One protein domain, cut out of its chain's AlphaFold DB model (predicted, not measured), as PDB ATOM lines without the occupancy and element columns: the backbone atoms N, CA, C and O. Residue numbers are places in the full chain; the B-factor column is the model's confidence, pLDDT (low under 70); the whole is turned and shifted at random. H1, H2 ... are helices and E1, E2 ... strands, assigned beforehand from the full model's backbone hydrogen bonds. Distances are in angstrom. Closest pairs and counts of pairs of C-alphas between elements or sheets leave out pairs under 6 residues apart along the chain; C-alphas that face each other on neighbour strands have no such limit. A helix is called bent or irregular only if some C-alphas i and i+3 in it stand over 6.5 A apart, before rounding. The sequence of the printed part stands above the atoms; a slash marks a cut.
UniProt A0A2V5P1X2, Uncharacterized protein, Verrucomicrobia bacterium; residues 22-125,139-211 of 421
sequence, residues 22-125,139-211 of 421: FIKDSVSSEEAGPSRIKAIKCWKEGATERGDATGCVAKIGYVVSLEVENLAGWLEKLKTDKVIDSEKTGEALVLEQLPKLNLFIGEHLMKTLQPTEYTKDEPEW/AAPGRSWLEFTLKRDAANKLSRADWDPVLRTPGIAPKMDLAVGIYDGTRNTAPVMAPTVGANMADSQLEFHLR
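Overview. This is residues 22 to 125 and 139 to 211 of the 421 residues of an uncharacterized protein of Verrucomicrobia bacterium (UniProt A0A2V5P1X2). Two strongly twisted sheets stand face to face as a sandwich with crossed strands: E1 E10 E9 E5 E6, curled like part of a barrel, and E2 E4 E8 E7. At one end of the sandwich H1 and H2 meet about perpendicular to each other; at the opposite end H3 packs on the edge strand E6, and a small pair, E3 and E11, lies beside the last part of E2. The printed part has 177 residues with three named helices and eleven named strands, in the order E1 E2 E3 E4 H1 H2 E5 E6 E7 E8 H3 E9 E10 E11; the class is mixed, helices and strands, though under half of the residues are in named elements. The five-stranded sheet is mixed, the four-stranded one antiparallel and the pair E3 and E11 parallel. The whole is compact, with a radius of gyration of the C-alphas of 15.9 A and spans of 42 by 42 by 35 A.

Along the chain. The largest sheet runs E1, residues 22 to 24, E10, residues 189 to 193, E9, residues 178 to 182, E5, residues 101 to 105, and E6, residues 108 to 110. E1 begins at C-alpha 22, (6.021, -38.865, -50.149). The second sheet runs E2, residues 36 to 44 and 24.6 A long, E4, residues 62 to 69 and 22.6 A, E8, residues 144 to 149 and 16.5 A, and E7, residues 117 to 120. E2 bends by 51 degrees at residue 39. E3, residues 56 to 58, pairs with E11, residues 208 to 210, which ends at C-alpha 210, (-1.340, -25.140, -36.223). The helices are H1, residues 71 to 80 and 14.6 A, H2, residues 90 to 100 and 16.1 A, and H3, residues 157 to 168 and 16.7 A, beginning at C-alpha 157, (19.889, -26.085, -35.382). H2 is irregular, with C-alphas 96 and 99 7.2 A apart, and H3 only just so, with C-alphas 162 and 165 6.9 A apart.

Arrangement. In the largest sheet E9 and E5 are antiparallel, with N 104 and O 179 2.8 A apart, within hydrogen-bond range. E5 and E6 form a hairpin, with N 105 and O 108 at 2.9 A. E9 and E10 form another, with N 193 and O 180 at 2.8 A. E1 is parallel to E10, with N 23 and O 190 at 2.9 A. This sheet and E2 E4 E8 E7 form a sandwich, two sheets face to face: the facing parts are 10.7 A centre to centre, and the strands of the one stand at 86 degrees to those of the other. In the second sheet E4 is antiparallel to E2, with N 65 and O 41 at 2.8 A, and to E8, with N 64 and O 148 at 2.8 A; E8 and E7 have N 145 and O 119 at 2.8 A. H1 is on both sheets, and H2 only grazes both. H1 and H2 touch, about perpendicular at 82 degrees; their closest C-alphas, of Ala 72 and Gly 90, are 5.3 A apart. H3 is on the largest sheet, its closest C-alphas to E6 being those of Asp 162 and Met 110, 5.4 A, and it is apart from H1 and H2. E3 and E11 are parallel, with N 209 and O 56 at 2.8 A; Cys 56 of E3 and Cys 42 of E2 have their C-alphas 5.4 A apart. Every O i to N i+4 pair is within hydrogen-bond range in H1, but 5 of 7 in H2 and 6 of 8 in H3.

Size, cuts and confidence. The C-alphas farthest apart, of Trp 125 and Lys 157, are 47.3 A apart. Residues 126 to 138, in the link from E7 to E8, are not printed, and C-alphas 125 and 139 are 12.9 A apart across this cut. The long links are E1 to E2, E2 to E3 and E10 to E11; the last, residues 194 to 207, has no named element. Mean pLDDT of the printed part is 76.2, and 44 residues are under 70, among them residues 22 to 33, 48 to 55 and 196 to 206.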
ATOM      1  N   PHE A  22       7.024 -38.158 -50.940       67.19
ATOM      2  CA  PHE A  22       6.021 -38.865 -50.149       67.19
ATOM      3  C   PHE A  22       5.465 -40.053 -50.926       67.19
ATOM      4  O   PHE A  22       4.775 -39.885 -51.932       67.19
ATOM      5  N   ILE A  23       5.722 -41.258 -50.427       65.06
ATOM      6  CA  ILE A  23       5.102 -42.478 -50.934       65.06
ATOM      7  C   ILE A  23       3.924 -42.774 -50.009       65.06
ATOM      8  O   ILE A  23       4.102 -43.215 -48.875       65.06
ATOM      9  N   LYS A  24       2.709 -42.447 -50.463       67.88
ATOM     10  CA  LYS A  24       1.481 -42.735 -49.712       67.88
ATOM     11  C   LYS A  24       1.173 -44.222 -49.844       67.88
ATOM     12  O   LYS A  24       0.608 -44.654 -50.847       67.88
ATOM     13  N   ASP A  25       1.551 -44.990 -48.832       62.66
ATOM     14  CA  ASP A  25       1.274 -46.417 -48.783       62.66
ATOM     15  C   ASP A  25      -0.083 -46.665 -48.130       62.66
ATOM     16  O   ASP A  25      -0.293 -46.350 -46.961       62.66
ATOM     17  N   SER A  26      -1.002 -47.269 -48.883       56.78
ATOM     18  CA  SER A  26      -2.220 -47.853 -48.321       56.78
ATOM     19  C   SER A  26      -2.073 -49.370 -48.345       56.78
ATOM     20  O   SER A  26      -1.927 -49.988 -49.397       56.78
ATOM     21  N   VAL A  27      -2.028 -49.969 -47.160       58.84
ATOM     22  CA  VAL A  27      -1.988 -51.423 -46.978       58.84
ATOM     23  C   VAL A  27      -3.318 -51.808 -46.378       58.84
ATOM     24  O   VAL A  27      -3.712 -51.207 -45.393       58.84
ATOM     25  N   SER A  28      -4.031 -52.768 -46.953       55.94
ATOM     26  CA  SER A  28      -5.271 -53.271 -46.364       55.94
ATOM     27  C   SER A  28      -5.103 -54.743 -46.048       55.94
ATOM     28  O   SER A  28      -4.756 -55.521 -46.932       55.94
ATOM     29  N   SER A  29      -5.333 -55.113 -44.792       54.22
ATOM     30  CA  SER A  29      -5.408 -56.507 -44.354       54.22
ATOM     31  C   SER A  29      -6.873 -56.900 -44.179       54.22
ATOM     32  O   SER A  29      -7.657 -56.099 -43.668       54.22
ATOM     33  N   GLU A  30      -7.245 -58.121 -44.570       49.53
ATOM     34  CA  GLU A  30      -8.581 -58.677 -44.292       49.53
ATOM     35  C   GLU A  30      -8.859 -58.780 -42.782       49.53
ATOM     36  O   GLU A  30     -10.007 -58.654 -42.365       49.53
ATOM     37  N   GLU A  31      -7.818 -58.950 -41.955       53.06
ATOM     38  CA  GLU A  31      -7.943 -59.106 -40.497       53.06
ATOM     39  C   GLU A  31      -7.811 -57.781 -39.722       53.06
ATOM     40  O   GLU A  31      -8.455 -57.612 -38.692       53.06
ATOM     41  N   ALA A  32      -6.992 -56.834 -40.198       54.00
ATOM     42  CA  ALA A  32      -6.670 -55.592 -39.472       54.00
ATOM     43  C   ALA A  32      -7.199 -54.305 -40.139       54.00
ATOM     44  O   ALA A  32      -7.033 -53.215 -39.591       54.00
ATOM     45  N   GLY A  33      -7.837 -54.412 -41.307       62.19
ATOM     46  CA  GLY A  33      -8.326 -53.268 -42.076       62.19
ATOM     47  C   GLY A  33      -7.211 -52.456 -42.760       62.19
ATOM     48  O   GLY A  33      -6.060 -52.908 -42.850       62.19
ATOM     49  N   PRO A  34      -7.539 -51.266 -43.297       72.06
ATOM     50  CA  PRO A  34      -6.575 -50.394 -43.960       72.06
ATOM     51  C   PRO A  34      -5.651 -49.684 -42.961       72.06
ATOM     52  O   PRO A  34      -6.097 -49.169 -41.940       72.06
ATOM     53  N   SER A  35      -4.368 -49.598 -43.298       76.12
ATOM     54  CA  SER A  35      -3.365 -48.798 -42.607       76.12
ATOM     55  C   SER A  35      -3.573 -47.321 -42.922       76.12
ATOM     56  O   SER A  35      -3.347 -46.885 -44.054       76.12
ATOM     57  N   ARG A  36      -4.043 -46.561 -41.931       76.88
ATOM     58  CA  ARG A  36      -4.353 -45.130 -42.056       76.88
ATOM     59  C   ARG A  36      -4.353 -44.427 -40.703       76.88
ATOM     60  O   ARG A  36      -4.514 -45.057 -39.657       76.88
ATOM     61  N   ILE A  37      -4.278 -43.100 -40.756       81.06
ATOM     62  CA  ILE A  37      -4.623 -42.240 -39.620       81.06
ATOM     63  C   ILE A  37      -6.140 -42.047 -39.623       81.06
ATOM     64  O   ILE A  37      -6.704 -41.614 -40.630       81.06
ATOM     65  N   LYS A  38      -6.790 -42.391 -38.510       78.31
ATOM     66  CA  LYS A  38      -8.248 -42.342 -38.363       78.31
ATOM     67  C   LYS A  38      -8.735 -41.073 -37.671       78.31
ATOM     68  O   LYS A  38      -9.752 -40.524 -38.068       78.31
ATOM     69  N   ALA A  39      -8.016 -40.614 -36.652       76.88
ATOM     70  CA  ALA A  39      -8.387 -39.440 -35.874       76.88
ATOM     71  C   ALA A  39      -7.150 -38.731 -35.320       76.88
ATOM     72  O   ALA A  39      -6.113 -39.353 -35.075       76.88
ATOM     73  N   ILE A  40      -7.280 -37.423 -35.102       83.44
ATOM     74  CA  ILE A  40      -6.233 -36.561 -34.554       83.44
ATOM     75  C   ILE A  40      -6.789 -35.866 -33.309       83.44
ATOM     76  O   ILE A  40      -7.803 -35.172 -33.373       83.44
ATOM     77  N   LYS A  41      -6.108 -36.024 -32.173       85.12
ATOM     78  CA  LYS A  41      -6.443 -35.370 -30.899       85.12
ATOM     79  C   LYS A  41      -5.279 -34.533 -30.413       85.12
ATOM     80  O   LYS A  41      -4.129 -34.889 -30.641       85.12
ATOM     81  N   CYS A  42      -5.564 -33.440 -29.713       85.94
ATOM     82  CA  CYS A  42      -4.520 -32.558 -29.201       85.94
ATOM     83  C   CYS A  42      -4.879 -31.962 -27.849       85.94
ATOM     84  O   CYS A  42      -6.020 -31.568 -27.618       85.94
ATOM     85  N   TRP A  43      -3.889 -31.842 -26.973       84.38
ATOM     86  CA  TRP A  43      -4.038 -31.208 -25.664       84.38
ATOM     87  C   TRP A  43      -2.752 -30.492 -25.256       84.38
ATOM     88  O   TRP A  43      -1.694 -30.636 -25.870       84.38
ATOM     89  N   LYS A  44      -2.846 -29.666 -24.214       81.38
ATOM     90  CA  LYS A  44      -1.674 -29.010 -23.635       81.38
ATOM     91  C   LYS A  44      -0.850 -30.043 -22.868       81.38
ATOM     92  O   LYS A  44      -1.409 -30.789 -22.073       81.38
ATOM     93  N   GLU A  45       0.466 -30.041 -23.054       76.50
ATOM     94  CA  GLU A  45       1.371 -30.897 -22.281       76.50
ATOM     95  C   GLU A  45       1.139 -30.715 -20.765       76.50
ATOM     96  O   GLU A  45       1.072 -29.584 -20.268       76.50
ATOM     97  N   GLY A  46       0.934 -31.826 -20.048       68.00
ATOM     98  CA  GLY A  46       0.605 -31.842 -18.616       68.00
ATOM     99  C   GLY A  46      -0.863 -31.566 -18.254       68.00
ATOM    100  O   GLY A  46      -1.175 -31.447 -17.070       68.00
ATOM    101  N   ALA A  47      -1.771 -31.443 -19.228       72.81
ATOM    102  CA  ALA A  47      -3.209 -31.396 -18.956       72.81
ATOM    103  C   ALA A  47      -3.745 -32.782 -18.559       72.81
ATOM    104  O   ALA A  47      -3.358 -33.793 -19.137       72.81
ATOM    105  N   THR A  48      -4.668 -32.816 -17.596       58.31
ATOM    106  CA  THR A  48      -5.345 -34.042 -17.135       58.31
ATOM    107  C   THR A  48      -6.500 -34.469 -18.043       58.31
ATOM    108  O   THR A  48      -6.907 -35.625 -18.009       58.31
ATOM    109  N   GLU A  49      -7.025 -33.556 -18.861       60.06
ATOM    110  CA  GLU A  49      -8.135 -33.806 -19.783       60.06
ATOM    111  C   GLU A  49      -7.610 -33.939 -21.220       60.06
ATOM    112  O   GLU A  49      -7.045 -32.996 -21.786       60.06
ATOM    113  N   ARG A  50      -7.786 -35.127 -21.815       66.06
ATOM    114  CA  ARG A  50      -7.517 -35.380 -23.239       66.06
ATOM    115  C   ARG A  50      -8.688 -34.805 -24.044       66.06
ATOM    116  O   ARG A  50      -9.827 -35.183 -23.800       66.06
ATOM    117  N   GLY A  51      -8.414 -33.864 -24.951       58.72
ATOM    118  CA  GLY A  51      -9.445 -33.100 -25.670       58.72
ATOM    119  C   GLY A  51     -10.421 -33.954 -26.494       58.72
ATOM    120  O   GLY A  51     -10.075 -35.050 -26.947       58.72
ATOM    121  N   ASP A  52     -11.630 -33.421 -26.701       55.31
ATOM    122  CA  ASP A  52     -12.686 -34.036 -27.515       55.31
ATOM    123  C   ASP A  52     -12.263 -34.230 -28.978       55.31
ATOM    124  O   ASP A  52     -11.445 -33.496 -29.531       55.31
ATOM    125  N   ALA A  53     -12.846 -35.240 -29.623       53.38
ATOM    126  CA  ALA A  53     -12.417 -35.756 -30.921       53.38
ATOM    127  C   ALA A  53     -12.820 -34.892 -32.138       53.38
ATOM    128  O   ALA A  53     -12.840 -35.402 -33.253       53.38
ATOM    129  N   THR A  54     -13.176 -33.618 -31.959       56.78
ATOM    130  CA  THR A  54     -13.641 -32.719 -33.030       56.78
ATOM    131  C   THR A  54     -12.514 -31.802 -33.503       56.78
ATOM    132  O   THR A  54     -12.472 -30.626 -33.141       56.78
ATOM    133  N   GLY A  55     -11.600 -32.347 -34.306       62.97
ATOM    134  CA  GLY A  55     -10.489 -31.608 -34.908       62.97
ATOM    135  C   GLY A  55      -9.432 -31.134 -33.914       62.97
ATOM    136  O   GLY A  55      -9.682 -30.860 -32.743       62.97
ATOM    137  N   CYS A  56      -8.196 -31.023 -34.387       77.94
ATOM    138  CA  CYS A  56      -7.082 -30.589 -33.567       77.94
ATOM    139  C   CYS A  56      -6.670 -29.155 -33.906       77.94
ATOM    140  O   CYS A  56      -6.221 -28.861 -35.012       77.94
ATOM    141  N   VAL A  57      -6.720 -28.268 -32.910       81.75
ATOM    142  CA  VAL A  57      -6.053 -26.961 -32.959       81.75
ATOM    143  C   VAL A  57      -4.884 -26.971 -31.978       81.75
ATOM    144  O   VAL A  57      -5.053 -26.706 -30.786       81.75
ATOM    145  N   ALA A  58      -3.687 -27.284 -32.473       83.62
ATOM    146  CA  ALA A  58      -2.480 -27.370 -31.655       83.62
ATOM    147  C   ALA A  58      -1.618 -26.109 -31.756       83.62
ATOM    148  O   ALA A  58      -1.708 -25.335 -32.705       83.62
ATOM    149  N   LYS A  59      -0.740 -25.916 -30.772       82.75
ATOM    150  CA  LYS A  59       0.344 -24.925 -30.802       82.75
ATOM    151  C   LYS A  59       1.655 -25.586 -30.386       82.75
ATOM    152  O   LYS A  59       1.642 -26.684 -29.838       82.75
ATOM    153  N   ILE A  60       2.778 -24.900 -30.586       85.06
ATOM    154  CA  ILE A  60       4.055 -25.337 -30.007       85.06
ATOM    155  C   ILE A  60       3.893 -25.454 -28.476       85.06
ATOM    156  O   ILE A  60       3.349 -24.552 -27.830       85.06
ATOM    157  N   GLY A  61       4.324 -26.587 -27.922       80.12
ATOM    158  CA  GLY A  61       4.133 -27.015 -26.532       80.12
ATOM    159  C   GLY A  61       2.872 -27.854 -26.280       80.12
ATOM    160  O   GLY A  61       2.492 -28.045 -25.127       80.12
ATOM    161  N   TYR A  62       2.156 -28.283 -27.327       85.94
ATOM    162  CA  TYR A  62       1.025 -29.218 -27.213       85.94
ATOM    163  C   TYR A  62       1.454 -30.635 -27.572       85.94
ATOM    164  O   TYR A  62       2.396 -30.826 -28.338       85.94
ATOM    165  N   VAL A  63       0.724 -31.609 -27.042       87.00
ATOM    166  CA  VAL A  63       0.822 -33.012 -27.437       87.00
ATOM    167  C   VAL A  63      -0.223 -33.269 -28.517       87.00
ATOM    168  O   VAL A  63      -1.384 -32.883 -28.366       87.00
ATOM    169  N   VAL A  64       0.209 -33.876 -29.619       89.19
ATOM    170  CA  VAL A  64      -0.639 -34.356 -30.715       89.19
ATOM    171  C   VAL A  64      -0.672 -35.872 -30.642       89.19
ATOM    172  O   VAL A  64       0.374 -36.504 -30.677       89.19
ATOM    173  N   SER A  65      -1.859 -36.454 -30.570       87.81
ATOM    174  CA  SER A  65      -2.075 -37.895 -30.531       87.81
ATOM    175  C   SER A  65      -2.805 -38.344 -31.786       87.81
ATOM    176  O   SER A  65      -3.846 -37.790 -32.153       87.81
ATOM    177  N   LEU A  66      -2.222 -39.325 -32.463       86.69
ATOM    178  CA  LEU A  66      -2.716 -39.875 -33.716       86.69
ATOM    179  C   LEU A  66      -3.272 -41.270 -33.468       86.69
ATOM    180  O   LEU A  66      -2.541 -42.147 -33.005       86.69
ATOM    181  N   GLU A  67      -4.543 -41.476 -33.811       85.00
ATOM    182  CA  GLU A  67      -5.138 -42.811 -33.872       85.00
ATOM    183  C   GLU A  67      -4.723 -43.468 -35.186       85.00
ATOM    184  O   GLU A  67      -5.122 -43.031 -36.272       85.00
ATOM    185  N   VAL A  68      -3.912 -44.514 -35.082       83.75
ATOM    186  CA  VAL A  68      -3.370 -45.262 -36.208       83.75
ATOM    187  C   VAL A  68      -3.990 -46.653 -36.256       83.75
ATOM    188  O   VAL A  68      -3.910 -47.428 -35.300       83.75
ATOM    189  N   GLU A  69      -4.589 -46.983 -37.399       79.12
ATOM    190  CA  GLU A  69      -5.097 -48.321 -37.690       79.12
ATOM    191  C   GLU A  69      -4.019 -49.149 -38.406       79.12
ATOM    192  O   GLU A  69      -3.291 -48.640 -39.257       79.12
ATOM    193  N   ASN A  70      -3.909 -50.435 -38.055       78.12
ATOM    194  CA  ASN A  70      -3.011 -51.410 -38.688       78.12
ATOM    195  C   ASN A  70      -1.539 -50.941 -38.834       78.12
ATOM    196  O   ASN A  70      -0.928 -51.065 -39.902       78.12
ATOM    197  N   LEU A  71      -0.957 -50.403 -37.750       82.44
ATOM    198  CA  LEU A  71       0.440 -49.942 -37.717       82.44
ATOM    199  C   LEU A  71       1.441 -51.088 -37.933       82.44
ATOM    200  O   LEU A  71       2.370 -50.960 -38.728       82.44
ATOM    201  N   ALA A  72       1.239 -52.220 -37.253       81.56
ATOM    202  CA  ALA A  72       2.120 -53.379 -37.377       81.56
ATOM    203  C   ALA A  72       2.118 -53.945 -38.807       81.56
ATOM    204  O   ALA A  72       3.186 -54.179 -39.362       81.56
ATOM    205  N   GLY A  73       0.948 -54.086 -39.444       80.94
ATOM    206  CA  GLY A  73       0.860 -54.576 -40.824       80.94
ATOM    207  C   GLY A  73       1.514 -53.640 -41.842       80.94
ATOM    208  O   GLY A  73       2.126 -54.106 -42.801       80.94
ATOM    209  N   TRP A  74       1.461 -52.325 -41.611       83.88
ATOM    210  CA  TRP A  74       2.194 -51.362 -42.433       83.88
ATOM    211  C   TRP A  74       3.716 -51.518 -42.297       83.88
ATOM    212  O   TRP A  74       4.417 -51.562 -43.306       83.88
ATOM    213  N   LEU A  75       4.232 -51.676 -41.072       84.50
ATOM    214  CA  LEU A  75       5.666 -51.905 -40.840       84.50
ATOM    215  C   LEU A  75       6.152 -53.237 -41.430       84.50
ATOM    216  O   LEU A  75       7.254 -53.298 -41.972       84.50
ATOM    217  N   GLU A  76       5.331 -54.286 -41.374       83.94
ATOM    218  CA  GLU A  76       5.634 -55.574 -42.013       83.94
ATOM    219  C   GLU A  76       5.756 -55.432 -43.536       83.94
ATOM    220  O   GLU A  76       6.694 -55.973 -44.122       83.94
ATOM    221  N   LYS A  77       4.885 -54.642 -44.183       83.19
ATOM    222  CA  LYS A  77       5.039 -54.330 -45.612       83.19
ATOM    223  C   LYS A  77       6.361 -53.615 -45.884       83.19
ATOM    224  O   LYS A  77       7.083 -54.005 -46.795       83.19
ATOM    225  N   LEU A  78       6.716 -52.613 -45.079       82.38
ATOM    226  CA  LEU A  78       7.988 -51.900 -45.244       82.38
ATOM    227  C   LEU A  78       9.210 -52.807 -45.067       82.38
ATOM    228  O   LEU A  78      10.238 -52.595 -45.715       82.38
ATOM    229  N   LYS A  79       9.096 -53.842 -44.233       84.75
ATOM    230  CA  LYS A  79      10.097 -54.906 -44.135       84.75
ATOM    231  C   LYS A  79      10.171 -55.724 -45.429       84.75
ATOM    232  O   LYS A  79      11.260 -55.925 -45.961       84.75
ATOM    233  N   THR A  80       9.031 -56.154 -45.979       82.69
ATOM    234  CA  THR A  80       8.970 -56.870 -47.271       82.69
ATOM    235  C   THR A  80       9.546 -56.042 -48.423       82.69
ATOM    236  O   THR A  80      10.306 -56.568 -49.237       82.69
ATOM    237  N   ASP A  81       9.271 -54.740 -48.441       80.12
ATOM    238  CA  ASP A  81       9.754 -53.788 -49.447       80.12
ATOM    239  C   ASP A  81      11.231 -53.387 -49.237       80.12
ATOM    240  O   ASP A  81      11.775 -52.557 -49.975       80.12
ATOM    241  N   LYS A  82      11.912 -53.993 -48.250       81.00
ATOM    242  CA  LYS A  82      13.318 -53.737 -47.887       81.00
ATOM    243  C   LYS A  82      13.601 -52.263 -47.576       81.00
ATOM    244  O   LYS A  82      14.676 -51.750 -47.889       81.00
ATOM    245  N   VAL A  83      12.622 -51.577 -46.990       78.19
ATOM    246  CA  VAL A  83      12.768 -50.220 -46.441       78.19
ATOM    247  C   VAL A  83      13.320 -50.292 -45.017       78.19
ATOM    248  O   VAL A  83      14.114 -49.447 -44.610       78.19
ATOM    249  N   ILE A  84      12.913 -51.314 -44.262       81.75
ATOM    250  CA  ILE A  84      13.332 -51.555 -42.880       81.75
ATOM    251  C   ILE A  84      14.005 -52.922 -42.804       81.75
ATOM    252  O   ILE A  84      13.516 -53.887 -43.386       81.75
ATOM    253  N   ASP A  85      15.094 -52.998 -42.045       81.69
ATOM    254  CA  ASP A  85      15.747 -54.252 -41.681       81.69
ATOM    255  C   ASP A  85      15.447 -54.563 -40.207       81.69
ATOM    256  O   ASP A  85      15.748 -53.749 -39.326       81.69
ATOM    257  N   SER A  86      14.756 -55.675 -39.948       82.38
ATOM    258  CA  SER A  86      14.407 -56.146 -38.604       82.38
ATOM    259  C   SER A  86      13.999 -57.617 -38.642       82.38
ATOM    260  O   SER A  86      13.268 -58.048 -39.533       82.38
ATOM    261  N   GLU A  87      14.415 -58.387 -37.642       82.88
ATOM    262  CA  GLU A  87      14.022 -59.794 -37.485       82.88
ATOM    263  C   GLU A  87      12.703 -59.953 -36.709       82.88
ATOM    264  O   GLU A  87      12.116 -61.036 -36.672       82.88
ATOM    265  N   LYS A  88      12.214 -58.876 -36.082       83.88
ATOM    266  CA  LYS A  88      11.013 -58.900 -35.242       83.88
ATOM    267  C   LYS A  88       9.736 -58.805 -36.074       83.88
ATOM    268  O   LYS A  88       9.740 -58.359 -37.223       83.88
ATOM    269  N   THR A  89       8.628 -59.227 -35.470       80.31
ATOM    270  CA  THR A  89       7.295 -59.169 -36.078       80.31
ATOM    271  C   THR A  89       6.256 -58.600 -35.119       80.31
ATOM    272  O   THR A  89       6.452 -58.587 -33.898       80.31
ATOM    273  N   GLY A  90       5.155 -58.093 -35.673       77.25
ATOM    274  CA  GLY A  90       4.016 -57.609 -34.894       77.25
ATOM    275  C   GLY A  90       4.374 -56.456 -33.946       77.25
ATOM    276  O   GLY A  90       4.949 -55.451 -34.348       77.25
ATOM    277  N   GLU A  91       4.028 -56.583 -32.666       78.62
ATOM    278  CA  GLU A  91       4.224 -55.514 -31.674       78.62
ATOM    279  C   GLU A  91       5.695 -55.274 -31.315       78.62
ATOM    280  O   GLU A  91       6.118 -54.135 -31.128       78.62
ATOM    281  N   ALA A  92       6.506 -56.331 -31.310       81.31
ATOM    282  CA  ALA A  92       7.938 -56.208 -31.074       81.31
ATOM    283  C   ALA A  92       8.641 -55.437 -32.210       81.31
ATOM    284  O   ALA A  92       9.621 -54.734 -31.956       81.31
ATOM    285  N   LEU A  93       8.115 -55.529 -33.440       83.62
ATOM    286  CA  LEU A  93       8.548 -54.713 -34.577       83.62
ATOM    287  C   LEU A  93       8.140 -53.245 -34.397       83.62
ATOM    288  O   LEU A  93       8.964 -52.362 -34.624       83.62
ATOM    289  N   VAL A  94       6.908 -52.977 -33.947       83.69
ATOM    290  CA  VAL A  94       6.438 -51.607 -33.666       83.69
ATOM    291  C   VAL A  94       7.367 -50.923 -32.670       83.69
ATOM    292  O   VAL A  94       7.934 -49.883 -32.997       83.69
ATOM    293  N   LEU A  95       7.595 -51.540 -31.505       85.00
ATOM    294  CA  LEU A  95       8.440 -50.982 -30.442       85.00
ATOM    295  C   LEU A  95       9.879 -50.708 -30.901       85.00
ATOM    296  O   LEU A  95      10.490 -49.736 -30.468       85.00
ATOM    297  N   GLU A  96      10.421 -51.536 -31.797       87.00
ATOM    298  CA  GLU A  96      11.758 -51.326 -32.359       87.00
ATOM    299  C   GLU A  96      11.822 -50.147 -33.337       87.00
ATOM    300  O   GLU A  96      12.825 -49.432 -33.376       87.00
ATOM    301  N   GLN A  97      10.768 -49.935 -34.129       87.19
ATOM    302  CA  GLN A  97      10.741 -48.868 -35.132       87.19
ATOM    303  C   GLN A  97      10.182 -47.540 -34.604       87.19
ATOM    304  O   GLN A  97      10.392 -46.523 -35.263       87.19
ATOM    305  N   LEU A  98       9.556 -47.501 -33.418       85.50
ATOM    306  CA  LEU A  98       9.080 -46.268 -32.767       85.50
ATOM    307  C   LEU A  98      10.079 -45.092 -32.834       85.50
ATOM    308  O   LEU A  98       9.687 -44.038 -33.331       85.50
ATOM    309  N   PRO A  99      11.363 -45.230 -32.440       86.31
ATOM    310  CA  PRO A  99      12.317 -44.113 -32.483       86.31
ATOM    311  C   PRO A  99      12.712 -43.678 -33.904       86.31
ATOM    312  O   PRO A  99      13.332 -42.634 -34.079       86.31
ATOM    313  N   LYS A 100      12.392 -44.471 -34.935       85.94
ATOM    314  CA  LYS A 100      12.643 -44.126 -36.344       85.94
ATOM    315  C   LYS A 100      11.425 -43.506 -37.025       85.94
ATOM    316  O   LYS A 100      11.556 -43.006 -38.146       85.94
ATOM    317  N   LEU A 101      10.257 -43.536 -36.381       87.62
ATOM    318  CA  LEU A 101       9.064 -42.866 -36.880       87.62
ATOM    319  C   LEU A 101       9.214 -41.357 -36.716       87.62
ATOM    320  O   LEU A 101       9.646 -40.862 -35.677       87.62
ATOM    321  N   ASN A 102       8.825 -40.634 -37.757       89.19
ATOM    322  CA  ASN A 102       8.808 -39.182 -37.776       89.19
ATOM    323  C   ASN A 102       7.392 -38.698 -38.062       89.19
ATOM    324  O   ASN A 102       6.661 -39.293 -38.864       89.19
ATOM    325  N   LEU A 103       7.039 -37.582 -37.431       89.44
ATOM    326  CA  LEU A 103       5.856 -36.822 -37.796       89.44
ATOM    327  C   LEU A 103       6.138 -35.992 -39.055       89.44
ATOM    328  O   LEU A 103       7.203 -35.390 -39.205       89.44
ATOM    329  N   PHE A 104       5.159 -35.918 -39.943       87.12
ATOM    330  CA  PHE A 104       5.155 -35.022 -41.088       87.12
ATOM    331  C   PHE A 104       3.996 -34.043 -40.941       87.12
ATOM    332  O   PHE A 104       2.875 -34.455 -40.641       87.12
ATOM    333  N   ILE A 105       4.265 -32.754 -41.146       86.69
ATOM    334  CA  ILE A 105       3.284 -31.672 -41.006       86.69
ATOM    335  C   ILE A 105       3.261 -30.881 -42.311       86.69
ATOM    336  O   ILE A 105       4.258 -30.254 -42.660       86.69
ATOM    337  N   GLY A 106       2.140 -30.901 -43.037       78.62
ATOM    338  CA  GLY A 106       1.980 -30.131 -44.276       78.62
ATOM    339  C   GLY A 106       3.056 -30.443 -45.319       78.62
ATOM    340  O   GLY A 106       3.648 -29.524 -45.870       78.62
ATOM    341  N   GLU A 107       3.349 -31.729 -45.534       79.19
ATOM    342  CA  GLU A 107       4.415 -32.217 -46.433       79.19
ATOM    343  C   GLU A 107       5.854 -31.852 -46.004       79.19
ATOM    344  O   GLU A 107       6.809 -31.979 -46.774       79.19
ATOM    345  N   HIS A 108       6.055 -31.463 -44.744       84.25
ATOM    346  CA  HIS A 108       7.382 -31.233 -44.175       84.25
ATOM    347  C   HIS A 108       7.749 -32.318 -43.162       84.25
ATOM    348  O   HIS A 108       6.955 -32.663 -42.290       84.25
ATOM    349  N   LEU A 109       8.960 -32.865 -43.287       85.88
ATOM    350  CA  LEU A 109       9.521 -33.858 -42.370       85.88
ATOM    351  C   LEU A 109       9.987 -33.194 -41.073       85.88
ATOM    352  O   LEU A 109      10.843 -32.312 -41.111       85.88
ATOM    353  N   MET A 110       9.504 -33.691 -39.936       86.31
ATOM    354  CA  MET A 110       9.921 -33.240 -38.611       86.31
ATOM    355  C   MET A 110      10.887 -34.257 -37.992       86.31
ATOM    356  O   MET A 110      10.480 -35.120 -37.218       86.31
ATOM    357  N   LYS A 111      12.183 -34.166 -38.316       83.38
ATOM    358  CA  LYS A 111      13.209 -35.123 -37.852       83.38
ATOM    359  C   LYS A 111      13.384 -35.106 -36.339       83.38
ATOM    360  O   LYS A 111      13.794 -36.101 -35.749       83.38
ATOM    361  N   THR A 112      13.115 -33.966 -35.703       82.88
ATOM    362  CA  THR A 112      13.198 -33.842 -34.242       82.88
ATOM    363  C   THR A 112      11.933 -34.276 -33.502       82.88
ATOM    364  O   THR A 112      11.930 -34.226 -32.275       82.88
ATOM    365  N   LEU A 113      10.857 -34.655 -34.204       84.88
ATOM    366  CA  LEU A 113       9.596 -35.080 -33.590       84.88
ATOM    367  C   LEU A 113       9.407 -36.589 -33.750       84.88
ATOM    368  O   LEU A 113       8.865 -37.068 -34.748       84.88
ATOM    369  N   GLN A 114       9.847 -37.314 -32.727       86.19
ATOM    370  CA  GLN A 114       9.624 -38.750 -32.567       86.19
ATOM    371  C   GLN A 114       8.435 -39.004 -31.628       86.19
ATOM    372  O   GLN A 114       8.088 -38.110 -30.845       86.19
ATOM    373  N   PRO A 115       7.818 -40.198 -31.680       84.81
ATOM    374  CA  PRO A 115       6.776 -40.580 -30.739       84.81
ATOM    375  C   PRO A 115       7.293 -40.505 -29.298       84.81
ATOM    376  O   PRO A 115       8.304 -41.121 -28.962       84.81
ATOM    377  N   THR A 116       6.608 -39.742 -28.452       83.19
ATOM    378  CA  THR A 116       6.908 -39.629 -27.019       83.19
ATOM    379  C   THR A 116       6.246 -40.739 -26.219       83.19
ATOM    380  O   THR A 116       6.822 -41.217 -25.245       83.19
ATOM    381  N   GLU A 117       5.058 -41.162 -26.644       83.94
ATOM    382  CA  GLU A 117       4.299 -42.239 -26.022       83.94
ATOM    383  C   GLU A 117       3.632 -43.091 -27.106       83.94
ATOM    384  O   GLU A 117       3.212 -42.590 -28.155       83.94
ATOM    385  N   TYR A 118       3.573 -44.398 -26.855       85.56
ATOM    386  CA  TYR A 118       2.831 -45.359 -27.655       85.56
ATOM    387  C   TYR A 118       1.895 -46.118 -26.726       85.56
ATOM    388  O   TYR A 118       2.344 -46.785 -25.793       85.56
ATOM    389  N   THR A 119       0.599 -46.027 -26.997       80.31
ATOM    390  CA  THR A 119      -0.425 -46.786 -26.283       80.31
ATOM    391  C   THR A 119      -1.191 -47.623 -27.286       80.31
ATOM    392  O   THR A 119      -1.499 -47.174 -28.388       80.31
ATOM    393  N   LYS A 120      -1.519 -48.849 -26.908       78.62
ATOM    394  CA  LYS A 120      -2.403 -49.711 -27.676       78.62
ATOM    395  C   LYS A 120      -3.625 -49.967 -26.816       78.62
ATOM    396  O   LYS A 120      -3.474 -50.387 -25.673       78.62
ATOM    397  N   ASP A 121      -4.810 -49.680 -27.344       68.75
ATOM    398  CA  ASP A 121      -6.040 -49.978 -26.617       68.75
ATOM    399  C   ASP A 121      -6.169 -51.502 -26.520       68.75
ATOM    400  O   ASP A 121      -6.422 -52.185 -27.517       68.75
ATOM    401  N   GLU A 122      -5.985 -52.040 -25.317       59.44
ATOM    402  CA  GLU A 122      -6.419 -53.391 -24.987       59.44
ATOM    403  C   GLU A 122      -7.893 -53.306 -24.565       59.44
ATOM    404  O   GLU A 122      -8.226 -52.615 -23.602       59.44
ATOM    405  N   PRO A 123      -8.829 -53.925 -25.301       54.88
ATOM    406  CA  PRO A 123     -10.239 -53.885 -24.938       54.88
ATOM    407  C   PRO A 123     -10.481 -54.598 -23.594       54.88
ATOM    408  O   PRO A 123     -10.659 -55.812 -23.557       54.88
ATOM    409  N   GLU A 124     -10.568 -53.842 -22.492       48.97
ATOM    410  CA  GLU A 124     -10.814 -54.345 -21.121       48.97
ATOM    411  C   GLU A 124     -12.075 -55.231 -20.988       48.97
ATOM    412  O   GLU A 124     -12.234 -55.991 -20.033       48.97
ATOM    413  N   TRP A 125     -13.005 -55.176 -21.947       51.31
ATOM    414  CA  TRP A 125     -14.231 -55.982 -21.958       51.31
ATOM    415  C   TRP A 125     -14.032 -57.448 -22.387       51.31
ATOM    416  O   TRP A 125     -14.999 -58.213 -22.337       51.31
ATOM    417  N   ALA A 139     -11.938 -59.250 -34.081       44.62
ATOM    418  CA  ALA A 139     -12.619 -58.074 -34.629       44.62
ATOM    419  C   ALA A 139     -12.476 -56.791 -33.787       44.62
ATOM    420  O   ALA A 139     -12.952 -55.735 -34.209       44.62
ATOM    421  N   ALA A 140     -11.849 -56.843 -32.606       49.19
ATOM    422  CA  ALA A 140     -11.528 -55.632 -31.859       49.19
ATOM    423  C   ALA A 140     -10.291 -54.966 -32.491       49.19
ATOM    424  O   ALA A 140      -9.211 -55.560 -32.473       49.19
ATOM    425  N   PRO A 141     -10.413 -53.758 -33.073       53.41
ATOM    426  CA  PRO A 141      -9.277 -53.106 -33.702       53.41
ATOM    427  C   PRO A 141      -8.249 -52.787 -32.618       53.41
ATOM    428  O   PRO A 141      -8.563 -52.070 -31.669       53.41
ATOM    429  N   GLY A 142      -7.030 -53.312 -32.753       58.34
ATOM    430  CA  GLY A 142      -5.883 -52.888 -31.954       58.34
ATOM    431  C   GLY A 142      -5.529 -51.448 -32.308       58.34
ATOM    432  O   GLY A 142      -4.642 -51.219 -33.128       58.34
ATOM    433  N   ARG A 143      -6.281 -50.489 -31.754       69.00
ATOM    434  CA  ARG A 143      -6.082 -49.057 -31.978       69.00
ATOM    435  C   ARG A 143      -4.751 -48.673 -31.361       69.00
ATOM    436  O   ARG A 143      -4.547 -48.856 -30.162       69.00
ATOM    437  N   SER A 144      -3.850 -48.173 -32.191       81.88
ATOM    438  CA  SER A 144      -2.568 -47.653 -31.747       81.88
ATOM    439  C   SER A 144      -2.659 -46.140 -31.657       81.88
ATOM    440  O   SER A 144      -3.044 -45.482 -32.619       81.88
ATOM    441  N   TRP A 145      -2.272 -45.588 -30.518       83.75
ATOM    442  CA  TRP A 145      -2.134 -44.160 -30.296       83.75
ATOM    443  C   TRP A 145      -0.651 -43.812 -30.310       83.75
ATOM    444  O   TRP A 145       0.130 -44.364 -29.535       83.75
ATOM    445  N   LEU A 146      -0.265 -42.914 -31.216       87.81
ATOM    446  CA  LEU A 146       1.075 -42.334 -31.259       87.81
ATOM    447  C   LEU A 146       1.000 -40.887 -30.796       87.81
ATOM    448  O   LEU A 146       0.351 -40.066 -31.448       87.81
ATOM    449  N   GLU A 147       1.672 -40.573 -29.695       89.81
ATOM    450  CA  GLU A 147       1.732 -39.217 -29.161       89.81
ATOM    451  C   GLU A 147       3.031 -38.521 -29.564       89.81
ATOM    452  O   GLU A 147       4.109 -39.107 -29.509       89.81
ATOM    453  N   PHE A 148       2.929 -37.254 -29.959       89.81
ATOM    454  CA  PHE A 148       4.037 -36.401 -30.367       89.81
ATOM    455  C   PHE A 148       3.949 -35.067 -29.629       89.81
ATOM    456  O   PHE A 148       3.013 -34.289 -29.837       89.81
ATOM    457  N   THR A 149       4.950 -34.746 -28.813       88.31
ATOM    458  CA  THR A 149       5.062 -33.408 -28.218       88.31
ATOM    459  C   THR A 149       5.624 -32.424 -29.239       88.31
ATOM    460  O   THR A 149       6.782 -32.522 -29.644       88.31
ATOM    461  N   LEU A 150       4.831 -31.423 -29.628       87.69
ATOM    462  CA  LEU A 150       5.236 -30.360 -30.549       87.69
ATOM    463  C   LEU A 150       6.212 -29.392 -29.877       87.69
ATOM    464  O   LEU A 150       5.841 -28.287 -29.479       87.69
ATOM    465  N   LYS A 151       7.476 -29.786 -29.754       84.44
ATOM    466  CA  LYS A 151       8.529 -28.945 -29.187       84.44
ATOM    467  C   LYS A 151       9.449 -28.427 -30.286       84.44
ATOM    468  O   LYS A 151       9.958 -29.187 -31.108       84.44
ATOM    469  N   ARG A 152       9.681 -27.116 -30.278       83.50
ATOM    470  CA  ARG A 152      10.743 -26.476 -31.054       83.50
ATOM    471  C   ARG A 152      11.873 -26.123 -30.100       83.50
ATOM    472  O   ARG A 152      11.651 -25.398 -29.135       83.50
ATOM    473  N   ASP A 153      13.057 -26.665 -30.351       77.56
ATOM    474  CA  ASP A 153      14.248 -26.383 -29.551       77.56
ATOM    475  C   ASP A 153      15.084 -25.274 -30.207       77.56
ATOM    476  O   ASP A 153      15.583 -25.431 -31.325       77.56
ATOM    477  N   ALA A 154      15.238 -24.156 -29.494       69.62
ATOM    478  CA  ALA A 154      16.026 -22.992 -29.901       69.62
ATOM    479  C   ALA A 154      17.500 -23.325 -30.141       69.62
ATOM    480  O   ALA A 154      18.123 -22.834 -31.091       69.62
ATOM    481  N   ALA A 155      18.065 -24.141 -29.250       70.56
ATOM    482  CA  ALA A 155      19.485 -24.452 -29.229       70.56
ATOM    483  C   ALA A 155      19.841 -25.400 -30.379       70.56
ATOM    484  O   ALA A 155      20.909 -25.294 -30.994       70.56
ATOM    485  N   ASN A 156      18.912 -26.288 -30.739       80.00
ATOM    486  CA  ASN A 156      19.114 -27.267 -31.790       80.00
ATOM    487  C   ASN A 156      18.875 -26.670 -33.191       80.00
ATOM    488  O   ASN A 156      17.754 -26.361 -33.598       80.00
ATOM    489  N   LYS A 157      19.951 -26.547 -33.981       79.50
ATOM    490  CA  LYS A 157      19.889 -26.085 -35.382       79.50
ATOM    491  C   LYS A 157      18.964 -26.944 -36.251       79.50
ATOM    492  O   LYS A 157      18.302 -26.387 -37.121       79.50
ATOM    493  N   LEU A 158      18.913 -28.256 -36.011       82.31
ATOM    494  CA  LEU A 158      18.073 -29.176 -36.778       82.31
ATOM    495  C   LEU A 158      16.589 -28.938 -36.475       82.31
ATOM    496  O   LEU A 158      15.810 -28.758 -37.400       82.31
ATOM    497  N   SER A 159      16.228 -28.805 -35.192       82.56
ATOM    498  CA  SER A 159      14.845 -28.507 -34.788       82.56
ATOM    499  C   SER A 159      14.361 -27.188 -35.392       82.56
ATOM    500  O   SER A 159      13.265 -27.109 -35.940       82.56
ATOM    501  N   ARG A 160      15.203 -26.146 -35.376       79.25
ATOM    502  CA  ARG A 160      14.861 -24.871 -36.019       79.25
ATOM    503  C   ARG A 160      14.630 -25.015 -37.520       79.25
ATOM    504  O   ARG A 160      13.680 -24.420 -38.011       79.25
ATOM    505  N   ALA A 161      15.473 -25.778 -38.215       82.25
ATOM    506  CA  ALA A 161      15.358 -25.998 -39.654       82.25
ATOM    507  C   ALA A 161      14.104 -26.807 -40.031       82.25
ATOM    508  O   ALA A 161      13.472 -26.482 -41.030       82.25
ATOM    509  N   ASP A 162      13.718 -27.794 -39.218       84.38
ATOM    510  CA  ASP A 162      12.505 -28.594 -39.432       84.38
ATOM    511  C   ASP A 162      11.228 -27.747 -39.262       84.38
ATOM    512  O   ASP A 162      10.294 -27.835 -40.057       84.38
ATOM    513  N   TRP A 163      11.194 -26.875 -38.248       85.44
ATOM    514  CA  TRP A 163      10.031 -26.026 -37.950       85.44
ATOM    515  C   TRP A 163       9.898 -24.790 -38.851       85.44
ATOM    516  O   TRP A 163       8.809 -24.233 -38.973       85.44
ATOM    517  N   ASP A 164      10.989 -24.332 -39.457       82.88
ATOM    518  CA  ASP A 164      11.028 -23.136 -40.300       82.88
ATOM    519  C   ASP A 164      10.035 -23.167 -41.485       82.88
ATOM    520  O   ASP A 164       9.233 -22.234 -41.593       82.88
ATOM    521  N   PRO A 165       9.978 -24.214 -42.339       83.19
ATOM    522  CA  PRO A 165       9.008 -24.265 -43.435       83.19
ATOM    523  C   PRO A 165       7.555 -24.322 -42.936       83.19
ATOM    524  O   PRO A 165       6.701 -23.612 -43.467       83.19
ATOM    525  N   VAL A 166       7.293 -25.071 -41.860       84.88
ATOM    526  CA  VAL A 166       5.960 -25.207 -41.246       84.88
ATOM    527  C   VAL A 166       5.461 -23.865 -40.696       84.88
ATOM    528  O   VAL A 166       4.307 -23.485 -40.880       84.88
ATOM    529  N   LEU A 167       6.325 -23.093 -40.032       84.06
ATOM    530  CA  LEU A 167       5.936 -21.802 -39.457       84.06
ATOM    531  C   LEU A 167       5.755 -20.703 -40.511       84.06
ATOM    532  O   LEU A 167       5.030 -19.735 -40.252       84.06
ATOM    533  N   ARG A 168       6.362 -20.854 -41.693       82.81
ATOM    534  CA  ARG A 168       6.240 -19.921 -42.824       82.81
ATOM    535  C   ARG A 168       4.968 -20.103 -43.649       82.81
ATOM    536  O   ARG A 168       4.649 -19.212 -44.436       82.81
ATOM    537  N   THR A 169       4.216 -21.188 -43.464       80.56
ATOM    538  CA  THR A 169       2.933 -21.386 -44.152       80.56
ATOM    539  C   THR A 169       1.998 -20.184 -43.899       80.56
ATOM    540  O   THR A 169       1.880 -19.715 -42.759       80.56
ATOM    541  N   PRO A 170       1.359 -19.609 -44.934       74.75
ATOM    542  CA  PRO A 170       0.509 -18.429 -44.775       74.75
ATOM    543  C   PRO A 170      -0.743 -18.719 -43.925       74.75
ATOM    544  O   PRO A 170      -1.280 -19.819 -43.949       74.75
ATOM    545  N   GLY A 171      -1.241 -17.707 -43.198       72.69
ATOM    546  CA  GLY A 171      -2.475 -17.790 -42.387       72.69
ATOM    547  C   GLY A 171      -2.248 -18.020 -40.883       72.69
ATOM    548  O   GLY A 171      -1.297 -18.665 -40.477       72.69
ATOM    549  N   ILE A 172      -3.060 -17.438 -39.995       70.88
ATOM    550  CA  ILE A 172      -2.796 -17.429 -38.529       70.88
ATOM    551  C   ILE A 172      -2.874 -18.835 -37.902       70.88
ATOM    552  O   ILE A 172      -2.147 -19.135 -36.950       70.88
ATOM    553  N   ALA A 173      -3.730 -19.683 -38.466       75.62
ATOM    554  CA  ALA A 173      -3.874 -21.093 -38.140       75.62
ATOM    555  C   ALA A 173      -4.072 -21.869 -39.455       75.62
ATOM    556  O   ALA A 173      -5.216 -22.102 -39.844       75.62
ATOM    557  N   PRO A 174      -2.995 -22.159 -40.208       79.56
ATOM    558  CA  PRO A 174      -3.112 -22.903 -41.452       79.56
ATOM    559  C   PRO A 174      -3.607 -24.321 -41.161       79.56
ATOM    560  O   PRO A 174      -3.178 -24.946 -40.187       79.56
ATOM    561  N   LYS A 175      -4.494 -24.816 -42.026       82.00
ATOM    562  CA  LYS A 175      -4.834 -26.236 -42.088       82.00
ATOM    563  C   LYS A 175      -3.646 -26.978 -42.695       82.00
ATOM    564  O   LYS A 175      -3.148 -26.571 -43.746       82.00
ATOM    565  N   MET A 176      -3.175 -28.016 -42.019       82.56
ATOM    566  CA  MET A 176      -2.042 -28.832 -42.453       82.56
ATOM    567  C   MET A 176      -2.398 -30.304 -42.300       82.56
ATOM    568  O   MET A 176      -2.998 -30.693 -41.301       82.56
ATOM    569  N   ASP A 177      -1.990 -31.121 -43.263       82.62
ATOM    570  CA  ASP A 177      -2.173 -32.565 -43.177       82.62
ATOM    571  C   ASP A 177      -1.060 -33.176 -42.320       82.62
ATOM    572  O   ASP A 177       0.118 -32.839 -42.484       82.62
ATOM    573  N   LEU A 178      -1.432 -34.067 -41.401       85.62
ATOM    574  CA  LEU A 178      -0.479 -34.848 -40.617       85.62
ATOM    575  C   LEU A 178      -0.256 -36.204 -41.268       85.62
ATOM    576  O   LEU A 178      -1.208 -36.835 -41.712       85.62
ATOM    577  N   ALA A 179       0.984 -36.677 -41.277       85.19
ATOM    578  CA  ALA A 179       1.309 -38.043 -41.665       85.19
ATOM    579  C   ALA A 179       2.401 -38.607 -40.754       85.19
ATOM    580  O   ALA A 179       3.183 -37.858 -40.170       85.19
ATOM    581  N   VAL A 180       2.463 -39.929 -40.632       87.00
ATOM    582  CA  VAL A 180       3.513 -40.625 -39.875       87.00
ATOM    583  C   VAL A 180       4.278 -41.509 -40.833       87.00
ATOM    584  O   VAL A 180       3.673 -42.214 -41.636       87.00
ATOM    585  N   GLY A 181       5.602 -41.491 -40.767       86.38
ATOM    586  CA  GLY A 181       6.397 -42.317 -41.663       86.38
ATOM    587  C   GLY A 181       7.838 -42.492 -41.231       86.38
ATOM    588  O   GLY A 181       8.291 -41.923 -40.236       86.38
ATOM    589  N   ILE A 182       8.567 -43.273 -42.017       85.56
ATOM    590  CA  ILE A 182      10.000 -43.494 -41.832       85.56
ATOM    591  C   ILE A 182      10.712 -42.817 -42.992       85.56
ATOM    592  O   ILE A 182      10.379 -43.044 -44.152       85.56
ATOM    593  N   TYR A 183      11.668 -41.949 -42.680       83.19
ATOM    594  CA  TYR A 183      12.432 -41.236 -43.694       83.19
ATOM    595  C   TYR A 183      13.701 -42.011 -44.054       83.19
ATOM    596  O   TYR A 183      14.553 -42.240 -43.194       83.19
ATOM    597  N   ASP A 184      13.849 -42.364 -45.330       79.44
ATOM    598  CA  ASP A 184      15.083 -42.930 -45.871       79.44
ATOM    599  C   ASP A 184      15.929 -41.825 -46.517       79.44
ATOM    600  O   ASP A 184      15.641 -41.331 -47.612       79.44
ATOM    601  N   GLY A 185      17.013 -41.449 -45.834       72.31
ATOM    602  CA  GLY A 185      17.945 -40.428 -46.308       72.31
ATOM    603  C   GLY A 185      18.781 -40.838 -47.523       72.31
ATOM    604  O   GLY A 185      19.329 -39.957 -48.180       72.31
ATOM    605  N   THR A 186      18.881 -42.132 -47.842       75.12
ATOM    606  CA  THR A 186      19.661 -42.612 -48.998       75.12
ATOM    607  C   THR A 186      18.899 -42.448 -50.309       75.12
ATOM    608  O   THR A 186      19.487 -42.083 -51.325       75.12
ATOM    609  N   ARG A 187      17.580 -42.666 -50.275       69.94
ATOM    610  CA  ARG A 187      16.678 -42.550 -51.432       69.94
ATOM    611  C   ARG A 187      15.905 -41.230 -51.468       69.94
ATOM    612  O   ARG A 187      15.275 -40.930 -52.476       69.94
ATOM    613  N   ASN A 188      15.966 -40.441 -50.391       79.06
ATOM    614  CA  ASN A 188      15.168 -39.227 -50.183       79.06
ATOM    615  C   ASN A 188      13.649 -39.476 -50.323       79.06
ATOM    616  O   ASN A 188      12.889 -38.638 -50.819       79.06
ATOM    617  N   THR A 189      13.210 -40.658 -49.893       77.94
ATOM    618  CA  THR A 189      11.815 -41.102 -49.935       77.94
ATOM    619  C   THR A 189      11.298 -41.325 -48.527       77.94
ATOM    620  O   THR A 189      12.009 -41.860 -47.676       77.94
ATOM    621  N   ALA A 190      10.043 -40.964 -48.299       80.56
ATOM    622  CA  ALA A 190       9.345 -41.259 -47.061       80.56
ATOM    623  C   ALA A 190       8.078 -42.064 -47.379       80.56
ATOM    624  O   ALA A 190       7.099 -41.470 -47.843       80.56
ATOM    625  N   PRO A 191       8.066 -43.394 -47.167       81.44
ATOM    626  CA  PRO A 191       6.809 -44.108 -47.011       81.44
ATOM    627  C   PRO A 191       6.073 -43.537 -45.805       81.44
ATOM    628  O   PRO A 191       6.592 -43.522 -44.681       81.44
ATOM    629  N   VAL A 192       4.872 -43.031 -46.057       82.19
ATOM    630  CA  VAL A 192       4.039 -42.390 -45.047       82.19
ATOM    631  C   VAL A 192       2.664 -43.029 -44.986       82.19
ATOM    632  O   VAL A 192       2.048 -43.356 -46.003       82.19
ATOM    633  N   MET A 193       2.165 -43.127 -43.764       81.62
ATOM    634  CA  MET A 193       0.770 -43.347 -43.464       81.62
ATOM    635  C   MET A 193       0.081 -41.991 -43.327       81.62
ATOM    636  O   MET A 193       0.416 -41.188 -42.453       81.62
ATOM    637  N   ALA A 194      -0.866 -41.733 -44.224       76.25
ATOM    638  CA  ALA A 194      -1.630 -40.493 -44.279       76.25
ATOM    639  C   ALA A 194      -3.109 -40.742 -43.918       76.25
ATOM    640  O   ALA A 194      -3.578 -41.886 -43.969       76.25
ATOM    641  N   PRO A 195      -3.871 -39.691 -43.576       72.44
ATOM    642  CA  PRO A 195      -5.315 -39.767 -43.438       72.44
ATOM    643  C   PRO A 195      -5.960 -40.202 -44.758       72.44
ATOM    644  O   PRO A 195      -5.594 -39.712 -45.830       72.44
ATOM    645  N   THR A 196      -6.937 -41.109 -44.711       60.72
ATOM    646  CA  THR A 196      -7.708 -41.464 -45.912       60.72
ATOM    647  C   THR A 196      -8.757 -40.400 -46.196       60.72
ATOM    648  O   THR A 196      -9.745 -40.293 -45.471       60.72
ATOM    649  N   VAL A 197      -8.582 -39.654 -47.287       53.31
ATOM    650  CA  VAL A 197      -9.612 -38.753 -47.819       53.31
ATOM    651  C   VAL A 197     -10.648 -39.601 -48.561       53.31
ATOM    652  O   VAL A 197     -10.480 -39.932 -49.734       53.31
ATOM    653  N   GLY A 198     -11.711 -40.011 -47.870       48.72
ATOM    654  CA  GLY A 198     -12.897 -40.552 -48.533       48.72
ATOM    655  C   GLY A 198     -13.579 -39.452 -49.350       48.72
ATOM    656  O   GLY A 198     -13.673 -38.316 -48.893       48.72
ATOM    657  N   ALA A 199     -14.082 -39.779 -50.543       40.19
ATOM    658  CA  ALA A 199     -14.617 -38.814 -51.511       40.19
ATOM    659  C   ALA A 199     -15.798 -37.942 -51.021       40.19
ATOM    660  O   ALA A 199     -16.212 -37.060 -51.760       40.19
ATOM    661  N   ASN A 200     -16.343 -38.158 -49.814       45.88
ATOM    662  CA  ASN A 200     -17.555 -37.487 -49.325       45.88
ATOM    663  C   ASN A 200     -17.605 -37.207 -47.808       45.88
ATOM    664  O   ASN A 200     -18.700 -37.133 -47.257       45.88
ATOM    665  N   MET A 201     -16.485 -37.032 -47.098       46.09
ATOM    666  CA  MET A 201     -16.550 -36.530 -45.714       46.09
ATOM    667  C   MET A 201     -15.430 -35.534 -45.425       46.09
ATOM    668  O   MET A 201     -14.252 -35.882 -45.411       46.09
ATOM    669  N   ALA A 202     -15.824 -34.289 -45.148       50.84
ATOM    670  CA  ALA A 202     -15.051 -33.379 -44.315       50.84
ATOM    671  C   ALA A 202     -15.078 -33.945 -42.890       50.84
ATOM    672  O   ALA A 202     -15.873 -33.520 -42.054       50.84
ATOM    673  N   ASP A 203     -14.292 -34.992 -42.651       61.72
ATOM    674  CA  ASP A 203     -14.192 -35.568 -41.325       61.72
ATOM    675  C   ASP A 203     -13.428 -34.579 -40.442       61.72
ATOM    676  O   ASP A 203     -12.203 -34.459 -40.515       61.72
ATOM    677  N   SER A 204     -14.176 -33.808 -39.649       62.31
ATOM    678  CA  SER A 204     -13.621 -32.818 -38.721       62.31
ATOM    679  C   SER A 204     -12.535 -33.412 -37.818       62.31
ATOM    680  O   SER A 204     -11.638 -32.689 -37.401       62.31
ATOM    681  N   GLN A 205     -12.558 -34.729 -37.572       65.69
ATOM    682  CA  GLN A 205     -11.589 -35.447 -36.741       65.69
ATOM    683  C   GLN A 205     -10.179 -35.528 -37.352       65.69
ATOM    684  O   GLN A 205      -9.218 -35.817 -36.638       65.69
ATOM    685  N   LEU A 206     -10.041 -35.262 -38.655       69.81
ATOM    686  CA  LEU A 206      -8.772 -35.274 -39.390       69.81
ATOM    687  C   LEU A 206      -8.207 -33.867 -39.625       69.81
ATOM    688  O   LEU A 206      -7.122 -33.717 -40.187       69.81
ATOM    689  N   GLU A 207      -8.924 -32.818 -39.221       76.38
ATOM    690  CA  GLU A 207      -8.454 -31.453 -39.418       76.38
ATOM    691  C   GLU A 207      -7.425 -31.067 -38.357       76.38
ATOM    692  O   GLU A 207      -7.742 -30.953 -37.173       76.38
ATOM    693  N   PHE A 208      -6.194 -30.803 -38.792       81.56
ATOM    694  CA  PHE A 208      -5.147 -30.245 -37.949       81.56
ATOM    695  C   PHE A 208      -4.873 -28.786 -38.327       81.56
ATOM    696  O   PHE A 208      -4.557 -28.454 -39.470       81.56
ATOM    697  N   HIS A 209      -4.990 -27.903 -37.338       82.88
ATOM    698  CA  HIS A 209      -4.694 -26.483 -37.450       82.88
ATOM    699  C   HIS A 209      -3.564 -26.117 -36.493       82.88
ATOM    700  O   HIS A 209      -3.705 -26.216 -35.271       82.88
ATOM    701  N   LEU A 210      -2.454 -25.617 -37.037       83.62
ATOM    702  CA  LEU A 210      -1.340 -25.140 -36.223       83.62
ATOM    703  C   LEU A 210      -1.553 -23.671 -35.846       83.62
ATOM    704  O   LEU A 210      -1.257 -22.756 -36.611       83.62
ATOM    705  N   ARG A 211      -2.044 -23.404 -34.638       81.94
ATOM    706  CA  ARG A 211      -2.182 -22.040 -34.125       81.94
ATOM    707  C   ARG A 211      -0.807 -21.478 -33.757       81.94
ATOM    708  O   ARG A 211      -0.249 -21.800 -32.709       81.94
TER     709      ARG A 211